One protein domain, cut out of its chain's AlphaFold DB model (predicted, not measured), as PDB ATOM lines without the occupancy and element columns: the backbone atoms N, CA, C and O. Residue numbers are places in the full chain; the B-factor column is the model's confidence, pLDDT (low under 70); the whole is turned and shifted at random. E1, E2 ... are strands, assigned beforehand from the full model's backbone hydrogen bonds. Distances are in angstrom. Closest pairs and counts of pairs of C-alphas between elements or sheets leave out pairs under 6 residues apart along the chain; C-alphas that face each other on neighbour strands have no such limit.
ATOM      1  N   TYR A  64     -36.272  -9.768  27.980       69.56
ATOM      2  CA  TYR A  64     -35.401  -8.898  28.765       69.56
ATOM      3  C   TYR A  64     -34.040  -9.571  28.944       69.56
ATOM      4  O   TYR A  64     -33.954 -10.706  29.415       69.56
ATOM      5  N   PHE A  65     -32.973  -8.876  28.557       71.69
ATOM      6  CA  PHE A  65     -31.613  -9.330  28.824       71.69
ATOM      7  C   PHE A  65     -31.219  -8.984  30.257       71.69
ATOM      8  O   PHE A  65     -31.548  -7.908  30.755       71.69
ATOM      9  N   ARG A  66     -30.484  -9.896  30.897       75.00
ATOM     10  CA  ARG A  66     -29.860  -9.638  32.196       75.00
ATOM     11  C   ARG A  66     -28.792  -8.551  32.079       75.00
ATOM     12  O   ARG A  66     -28.080  -8.490  31.072       75.00
ATOM     13  N   LEU A  67     -28.639  -7.756  33.131       78.56
ATOM     14  CA  LEU A  67     -27.482  -6.894  33.335       78.56
ATOM     15  C   LEU A  67     -26.198  -7.737  33.375       78.56
ATOM     16  O   LEU A  67     -26.203  -8.904  33.767       78.56
ATOM     17  N   LEU A  68     -25.081  -7.136  32.959       77.75
ATOM     18  CA  LEU A  68     -23.756  -7.763  33.056       77.75
ATOM     19  C   LEU A  68     -23.361  -8.005  34.517       77.75
ATOM     20  O   LEU A  68     -22.790  -9.043  34.842       77.75
ATOM     21  N   VAL A  69     -23.691  -7.048  35.382       78.06
ATOM     22  CA  VAL A  69     -23.481  -7.096  36.827       78.06
ATOM     23  C   VAL A  69     -24.749  -6.552  37.472       78.06
ATOM     24  O   VAL A  69     -25.081  -5.390  37.264       78.06
ATOM     25  N   SER A  70     -25.468  -7.390  38.214       86.06
ATOM     26  CA  SER A  70     -26.599  -6.963  39.042       86.06
ATOM     27  C   SER A  70     -26.184  -6.978  40.508       86.06
ATOM     28  O   SER A  70     -25.558  -7.945  40.956       86.06
ATOM     29  N   THR A  71     -26.577  -5.967  41.266       87.69
ATOM     30  CA  THR A  71     -26.381  -5.916  42.719       87.69
ATOM     31  C   THR A  71     -27.732  -5.845  43.418       87.69
ATOM     32  O   THR A  71     -28.780  -5.743  42.783       87.69
ATOM     33  N   ARG A  72     -27.737  -5.917  44.749       88.56
ATOM     34  CA  ARG A  72     -28.981  -5.770  45.510       88.56
ATOM     35  C   ARG A  72     -29.549  -4.355  45.380       88.56
ATOM     36  O   ARG A  72     -30.763  -4.173  45.429       88.56
ATOM     37  N   GLU A  73     -28.659  -3.377  45.261       87.81
ATOM     38  CA  GLU A  73     -28.959  -1.959  45.104       87.81
ATOM     39  C   GLU A  73     -29.355  -1.630  43.657       87.81
ATOM     40  O   GLU A  73     -30.202  -0.766  43.440       87.81
ATOM     41  N   GLU A  74     -28.793  -2.358  42.687       85.81
ATOM     42  CA  GLU A  74     -29.056  -2.226  41.251       85.81
ATOM     43  C   GLU A  74     -29.450  -3.591  40.634       85.81
ATOM     44  O   GLU A  74     -28.638  -4.244  39.964       85.81
ATOM     45  N   PRO A  75     -30.682  -4.073  40.906       88.31
ATOM     46  CA  PRO A  75     -31.178  -5.353  40.405       88.31
ATOM     47  C   PRO A  75     -31.702  -5.256  38.964       88.31
ATOM     48  O   PRO A  75     -31.948  -4.170  38.431       88.31
ATOM     49  N   ASN A  76     -31.965  -6.406  38.337       86.19
ATOM     50  CA  ASN A  76     -32.672  -6.452  37.062       86.19
ATOM     51  C   ASN A  76     -34.129  -6.011  37.240       86.19
ATOM     52  O   ASN A  76     -34.935  -6.654  37.915       86.19
ATOM     53  N   MET A  77     -34.494  -4.918  36.577       82.62
ATOM     54  CA  MET A  77     -35.844  -4.373  36.652       82.62
ATOM     55  C   MET A  77     -36.800  -5.173  35.766       82.62
ATOM     56  O   MET A  77     -36.673  -5.195  34.542       82.62
ATOM     57  N   VAL A  78     -37.798  -5.796  36.392       80.56
ATOM     58  CA  VAL A  78     -38.889  -6.490  35.701       80.56
ATOM     59  C   VAL A  78     -40.125  -5.602  35.725       80.56
ATOM     60  O   VAL A  78     -40.583  -5.190  36.791       80.56
ATOM     61  N   TYR A  79     -40.691  -5.319  34.554       77.38
ATOM     62  CA  TYR A  79     -41.924  -4.545  34.482       77.38
ATOM     63  C   TYR A  79     -43.123  -5.388  34.939       77.38
ATOM     64  O   TYR A  79     -43.379  -6.482  34.429       77.38
ATOM     65  N   ALA A  80     -43.899  -4.842  35.869       75.00
ATOM     66  CA  ALA A  80     -45.170  -5.393  36.306       75.00
ATOM     67  C   ALA A  80     -46.231  -4.292  36.324       75.00
ATOM     68  O   ALA A  80     -45.921  -3.127  36.579       75.00
ATOM     69  N   GLN A  81     -47.490  -4.656  36.071       76.00
ATOM     70  CA  GLN A  81     -48.589  -3.734  36.342       76.00
ATOM     71  C   GLN A  81     -48.724  -3.546  37.857       76.00
ATOM     72  O   GLN A  81     -48.413  -4.446  38.643       76.00
ATOM     73  N   ALA A  82     -49.169  -2.361  38.272       73.50
ATOM     74  CA  ALA A  82     -49.284  -2.023  39.684       73.50
ATOM     75  C   ALA A  82     -50.196  -3.025  40.413       73.50
ATOM     76  O   ALA A  82     -51.347  -3.219  40.028       73.50
ATOM     77  N   GLY A  83     -49.679  -3.646  41.474       77.31
ATOM     78  CA  GLY A  83     -50.422  -4.627  42.271       77.31
ATOM     79  C   GLY A  83     -50.273  -6.079  41.811       77.31
ATOM     80  O   GLY A  83     -50.725  -6.972  42.524       77.31
ATOM     81  N   GLU A  84     -49.615  -6.345  40.679       83.12
ATOM     82  CA  GLU A  84     -49.429  -7.708  40.178       83.12
ATOM     83  C   GLU A  84     -48.112  -8.338  40.638       83.12
ATOM     84  O   GLU A  84     -47.059  -7.702  40.654       83.12
ATOM     85  N   ASN A  85     -48.159  -9.637  40.930       86.31
ATOM     86  CA  ASN A  85     -46.955 -10.457  41.034       86.31
ATOM     87  C   ASN A  85     -46.545 -10.940  39.635       86.31
ATOM     88  O   ASN A  85     -47.404 -11.187  38.785       86.31
ATOM     89  N   LYS A  86     -45.247 -11.141  39.400       84.19
ATOM     90  CA  LYS A  86     -44.732 -11.668  38.127       84.19
ATOM     91  C   LYS A  86     -43.985 -12.971  38.325       84.19
ATOM     92  O   LYS A  86     -43.202 -13.115  39.258       84.19
ATOM     93  N   VAL A  87     -44.212 -13.915  37.419       87.38
ATOM     94  CA  VAL A  87     -43.360 -15.099  37.294       87.38
ATOM     95  C   VAL A  87     -42.128 -14.693  36.499       87.38
ATOM     96  O   VAL A  87     -42.250 -14.128  35.415       87.38
ATOM     97  N   VAL A  88     -40.950 -14.968  37.046       86.94
ATOM     98  CA  VAL A  88     -39.661 -14.680  36.416       86.94
ATOM     99  C   VAL A  88     -38.909 -15.993  36.263       86.94
ATOM    100  O   VAL A  88     -38.940 -16.828  37.165       86.94
ATOM    101  N   GLY A  89     -38.266 -16.178  35.111       88.81
ATOM    102  CA  GLY A  89     -37.391 -17.311  34.833       88.81
ATOM    103  C   GLY A  89     -35.969 -16.825  34.593       88.81
ATOM    104  O   GLY A  89     -35.751 -15.990  33.717       88.81
ATOM    105  N   CYS A  90     -35.005 -17.336  35.354       86.94
ATOM    106  CA  CYS A  90     -33.593 -17.056  35.132       86.94
ATOM    107  C   CYS A  90     -32.925 -18.227  34.410       86.94
ATOM    108  O   CYS A  90     -33.016 -19.375  34.846       86.94
ATOM    109  N   ILE A  91     -32.231 -17.910  33.319       89.69
ATOM    110  CA  ILE A  91     -31.334 -18.825  32.615       89.69
ATOM    111  C   ILE A  91     -29.914 -18.483  33.073       89.69
ATOM    112  O   ILE A  91     -29.334 -17.476  32.658       89.69
ATOM    113  N   CYS A  92     -29.386 -19.279  34.002       87.69
ATOM    114  CA  CYS A  92     -28.115 -18.993  34.670       87.69
ATOM    115  C   CYS A  92     -26.924 -19.066  33.703       87.69
ATOM    116  O   CYS A  92     -26.076 -18.167  33.678       87.69
ATOM    117  N   GLU A  93     -26.913 -20.082  32.844       85.44
ATOM    118  CA  GLU A  93     -25.886 -20.319  31.832       85.44
ATOM    119  C   GLU A  93     -26.487 -20.211  30.433       85.44
ATOM    120  O   GLU A  93     -27.607 -20.656  30.206       85.44
ATOM    121  N   LYS A  94     -25.731 -19.654  29.480       80.94
ATOM    122  CA  LYS A  94     -26.217 -19.328  28.127       80.94
ATOM    123  C   LYS A  94     -26.827 -20.524  27.379       80.94
ATOM    124  O   LYS A  94     -27.764 -20.329  26.612       80.94
ATOM    125  N   ASP A  95     -26.326 -21.725  27.645       83.38
ATOM    126  CA  ASP A  95     -26.737 -22.961  26.971       83.38
ATOM    127  C   ASP A  95     -27.554 -23.898  27.883       83.38
ATOM    128  O   ASP A  95     -27.854 -25.036  27.511       83.38
ATOM    129  N   SER A  96     -27.936 -23.438  29.082       85.81
ATOM    130  CA  SER A  96     -28.744 -24.241  29.999       85.81
ATOM    131  C   SER A  96     -30.158 -24.441  29.456       85.81
ATOM    132  O   SER A  96     -30.842 -23.498  29.057       85.81
ATOM    133  N   LYS A  97     -30.630 -25.691  29.509       87.44
ATOM    134  CA  LYS A  97     -32.040 -26.051  29.274       87.44
ATOM    135  C   LYS A  97     -32.896 -25.913  30.533       87.44
ATOM    136  O   LYS A  97     -34.114 -26.058  30.467       87.44
ATOM    137  N   HIS A  98     -32.257 -25.675  31.674       87.56
ATOM    138  CA  HIS A  98     -32.917 -25.495  32.952       87.56
ATOM    139  C   HIS A  98     -33.135 -24.011  33.202       87.56
ATOM    140  O   HIS A  98     -32.207 -23.203  33.130       87.56
ATOM    141  N   VAL A  99     -34.385 -23.677  33.494       89.50
ATOM    142  CA  VAL A  99     -34.801 -22.330  33.851       89.50
ATOM    143  C   VAL A  99     -35.254 -22.362  35.299       89.50
ATOM    144  O   VAL A  99     -36.122 -23.156  35.668       89.50
ATOM    145  N   ASN A 100     -34.678 -21.488  36.113       89.38
ATOM    146  CA  ASN A 100     -35.090 -21.336  37.498       89.38
ATOM    147  C   ASN A 100     -36.232 -20.341  37.572       89.38
ATOM    148  O   ASN A 100     -36.042 -19.154  37.303       89.38
ATOM    149  N   TYR A 101     -37.415 -20.832  37.923       90.00
ATOM    150  CA  TYR A 101     -38.614 -20.014  38.023       90.00
ATOM    151  C   TYR A 101     -38.910 -19.639  39.469       90.00
ATOM    152  O   TYR A 101     -38.854 -20.473  40.370       90.00
ATOM    153  N   TRP A 102     -39.312 -18.391  39.683       87.19
ATOM    154  CA  TRP A 102     -39.897 -17.946  40.944       87.19
ATOM    155  C   TRP A 102     -40.910 -16.829  40.718       87.19
ATOM    156  O   TRP A 102     -41.073 -16.304  39.616       87.19
ATOM    157  N   ILE A 103     -41.603 -16.459  41.793       89.12
ATOM    158  CA  ILE A 103     -42.584 -15.377  41.786       89.12
ATOM    159  C   ILE A 103     -41.956 -14.141  42.426       89.12
ATOM    160  O   ILE A 103     -41.650 -14.131  43.622       89.12
ATOM    161  N   LEU A 104     -41.790 -13.091  41.627       86.69
ATOM    162  CA  LEU A 104     -41.492 -11.751  42.103       86.69
ATOM    163  C   LEU A 104     -42.781 -11.139  42.657       86.69
ATOM    164  O   LEU A 104     -43.787 -11.018  41.952       86.69
ATOM    165  N   LYS A 105     -42.754 -10.802  43.945       86.31
ATOM    166  CA  LYS A 105     -43.883 -10.177  44.626       86.31
ATOM    167  C   LYS A 105     -43.807  -8.666  44.463       86.31
ATOM    168  O   LYS A 105     -42.716  -8.106  44.454       86.31
ATOM    169  N   ASN A 106     -44.958  -8.004  44.412       82.56
ATOM    170  CA  ASN A 106     -45.018  -6.545  44.479       82.56
ATOM    171  C   ASN A 106     -44.845  -6.038  45.927       82.56
ATOM    172  O   ASN A 106     -45.710  -5.362  46.476       82.56
ATOM    173  N   ASP A 107     -43.755  -6.442  46.583       84.81
ATOM    174  CA  ASP A 107     -43.379  -6.031  47.942       84.81
ATOM    175  C   ASP A 107     -42.142  -5.115  47.959       84.81
ATOM    176  O   ASP A 107     -41.642  -4.766  49.030       84.81
ATOM    177  N   GLY A 108     -41.647  -4.732  46.776       82.00
ATOM    178  CA  GLY A 108     -40.474  -3.878  46.598       82.00
ATOM    179  C   GLY A 108     -39.146  -4.541  46.975       82.00
ATOM    180  O   GLY A 108     -38.130  -3.855  47.046       82.00
ATOM    181  N   LYS A 109     -39.123  -5.855  47.241       86.62
ATOM    182  CA  LYS A 109     -37.903  -6.563  47.644       86.62
ATOM    183  C   LYS A 109     -37.255  -7.252  46.449       86.62
ATOM    184  O   LYS A 109     -37.833  -8.166  45.861       86.62
ATOM    185  N   ALA A 110     -36.013  -6.871  46.155       88.94
ATOM    186  CA  ALA A 110     -35.174  -7.583  45.194       88.94
ATOM    187  C   ALA A 110     -34.958  -9.043  45.634       88.94
ATOM    188  O   ALA A 110     -34.854  -9.349  46.830       88.94
ATOM    189  N   ARG A 111     -34.906  -9.959  44.666       89.12
ATOM    190  CA  ARG A 111     -34.756 -11.400  44.890       89.12
ATOM    191  C   ARG A 111     -33.484 -11.877  44.211       89.12
ATOM    192  O   ARG A 111     -33.227 -11.492  43.087       89.12
ATOM    193  N   ARG A 112     -32.727 -12.749  44.878       91.19
ATOM    194  CA  ARG A 112     -31.489 -13.303  44.325       91.19
ATOM    195  C   ARG A 112     -31.726 -14.682  43.715       91.19
ATOM    196  O   ARG A 112     -32.340 -15.534  44.357       91.19
ATOM    197  N   CYS A 113     -31.204 -14.896  42.513       90.56
ATOM    198  CA  CYS A 113     -31.078 -16.203  41.876       90.56
ATOM    199  C   CYS A 113     -29.956 -17.042  42.517       90.56
ATOM    200  O   CYS A 113     -29.073 -16.515  43.195       90.56
ATOM    201  N   GLU A 114     -29.922 -18.343  42.221       89.12
ATOM    202  CA  GLU A 114     -28.775 -19.209  42.525       89.12
ATOM    203  C   GLU A 114     -27.493 -18.798  41.780       89.12
ATOM    204  O   GLU A 114     -26.409 -18.937  42.335       89.12
ATOM    205  N   CYS A 115     -27.602 -18.184  40.593       87.50
ATOM    206  CA  CYS A 115     -26.459 -17.623  39.854       87.50
ATOM    207  C   CYS A 115     -26.022 -16.233  40.338       87.50
ATOM    208  O   CYS A 115     -25.342 -15.503  39.620       87.50
ATOM    209  N   GLU A 116     -26.465 -15.850  41.536       89.38
ATOM    210  CA  GLU A 116     -26.123 -14.596  42.216       89.38
ATOM    211  C   GLU A 116     -26.624 -13.312  41.544       89.38
ATOM    212  O   GLU A 116     -26.343 -12.217  42.030       89.38
ATOM    213  N   GLN A 117     -27.418 -13.437  40.479       87.62
ATOM    214  CA  GLN A 117     -28.101 -12.310  39.851       87.62
ATOM    215  C   GLN A 117     -29.306 -11.851  40.682       87.62
ATOM    216  O   GLN A 117     -29.941 -12.666  41.360       87.62
ATOM    217  N   TRP A 118     -29.616 -10.560  40.604       88.19
ATOM    218  CA  TRP A 118     -30.681  -9.874  41.336       88.19
ATOM    219  C   TRP A 118     -31.796  -9.383  40.423       88.19
ATOM    220  O   TRP A 118     -31.482  -9.025  39.265       88.19
TER     221      TRP A 118
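This is residues 64 to 118 of the 118 residues of the protein "Hypothetical protein" of Meloidogyne enterolobii (UniProt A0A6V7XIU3). This domain has little regular structure: a single two-strand hairpin, E1 and E2, with long loops before and after it, the closing loop folding back along the hairpin's length. The printed part has 55 residues with no named helix and two named strands, E1 then E2, which form an antiparallel sheet in the order E1, E2. The class is all strand, with only 10 of the 55 residues in named elements. The whole is compact, with a radius of gyration of the C-alphas of 11.3 A and spans of 34 by 23 by 18 A.

Residues 64 to 85 hold no named element, from C-alpha 64 at (-35.401, -8.898, 28.765). E1 is residues 86 to 90, 12.7 A long, beginning at C-alpha 86 at (-44.732, -11.668, 38.127). E2 is residues 100 to 104, 12.4 A long, ending at C-alpha 104 at (-41.492, -11.751, 42.103). Residues 105 to 118 hold no named element.

E1 and E2 are a hairpin of antiparallel neighbours, with 151 degrees between their directions. N 88 and O 102 are within hydrogen-bond range at 2.9 A, and N 104 and O 86 at 2.8 A.

The C-alphas farthest apart, of Gly 83 and Asp 95, are 33.6 A apart. The printed part has no cut, and E1 to E2 is a short link of 9 residues. Mean pLDDT of the printed part is 84.6; residue 64 is under 70.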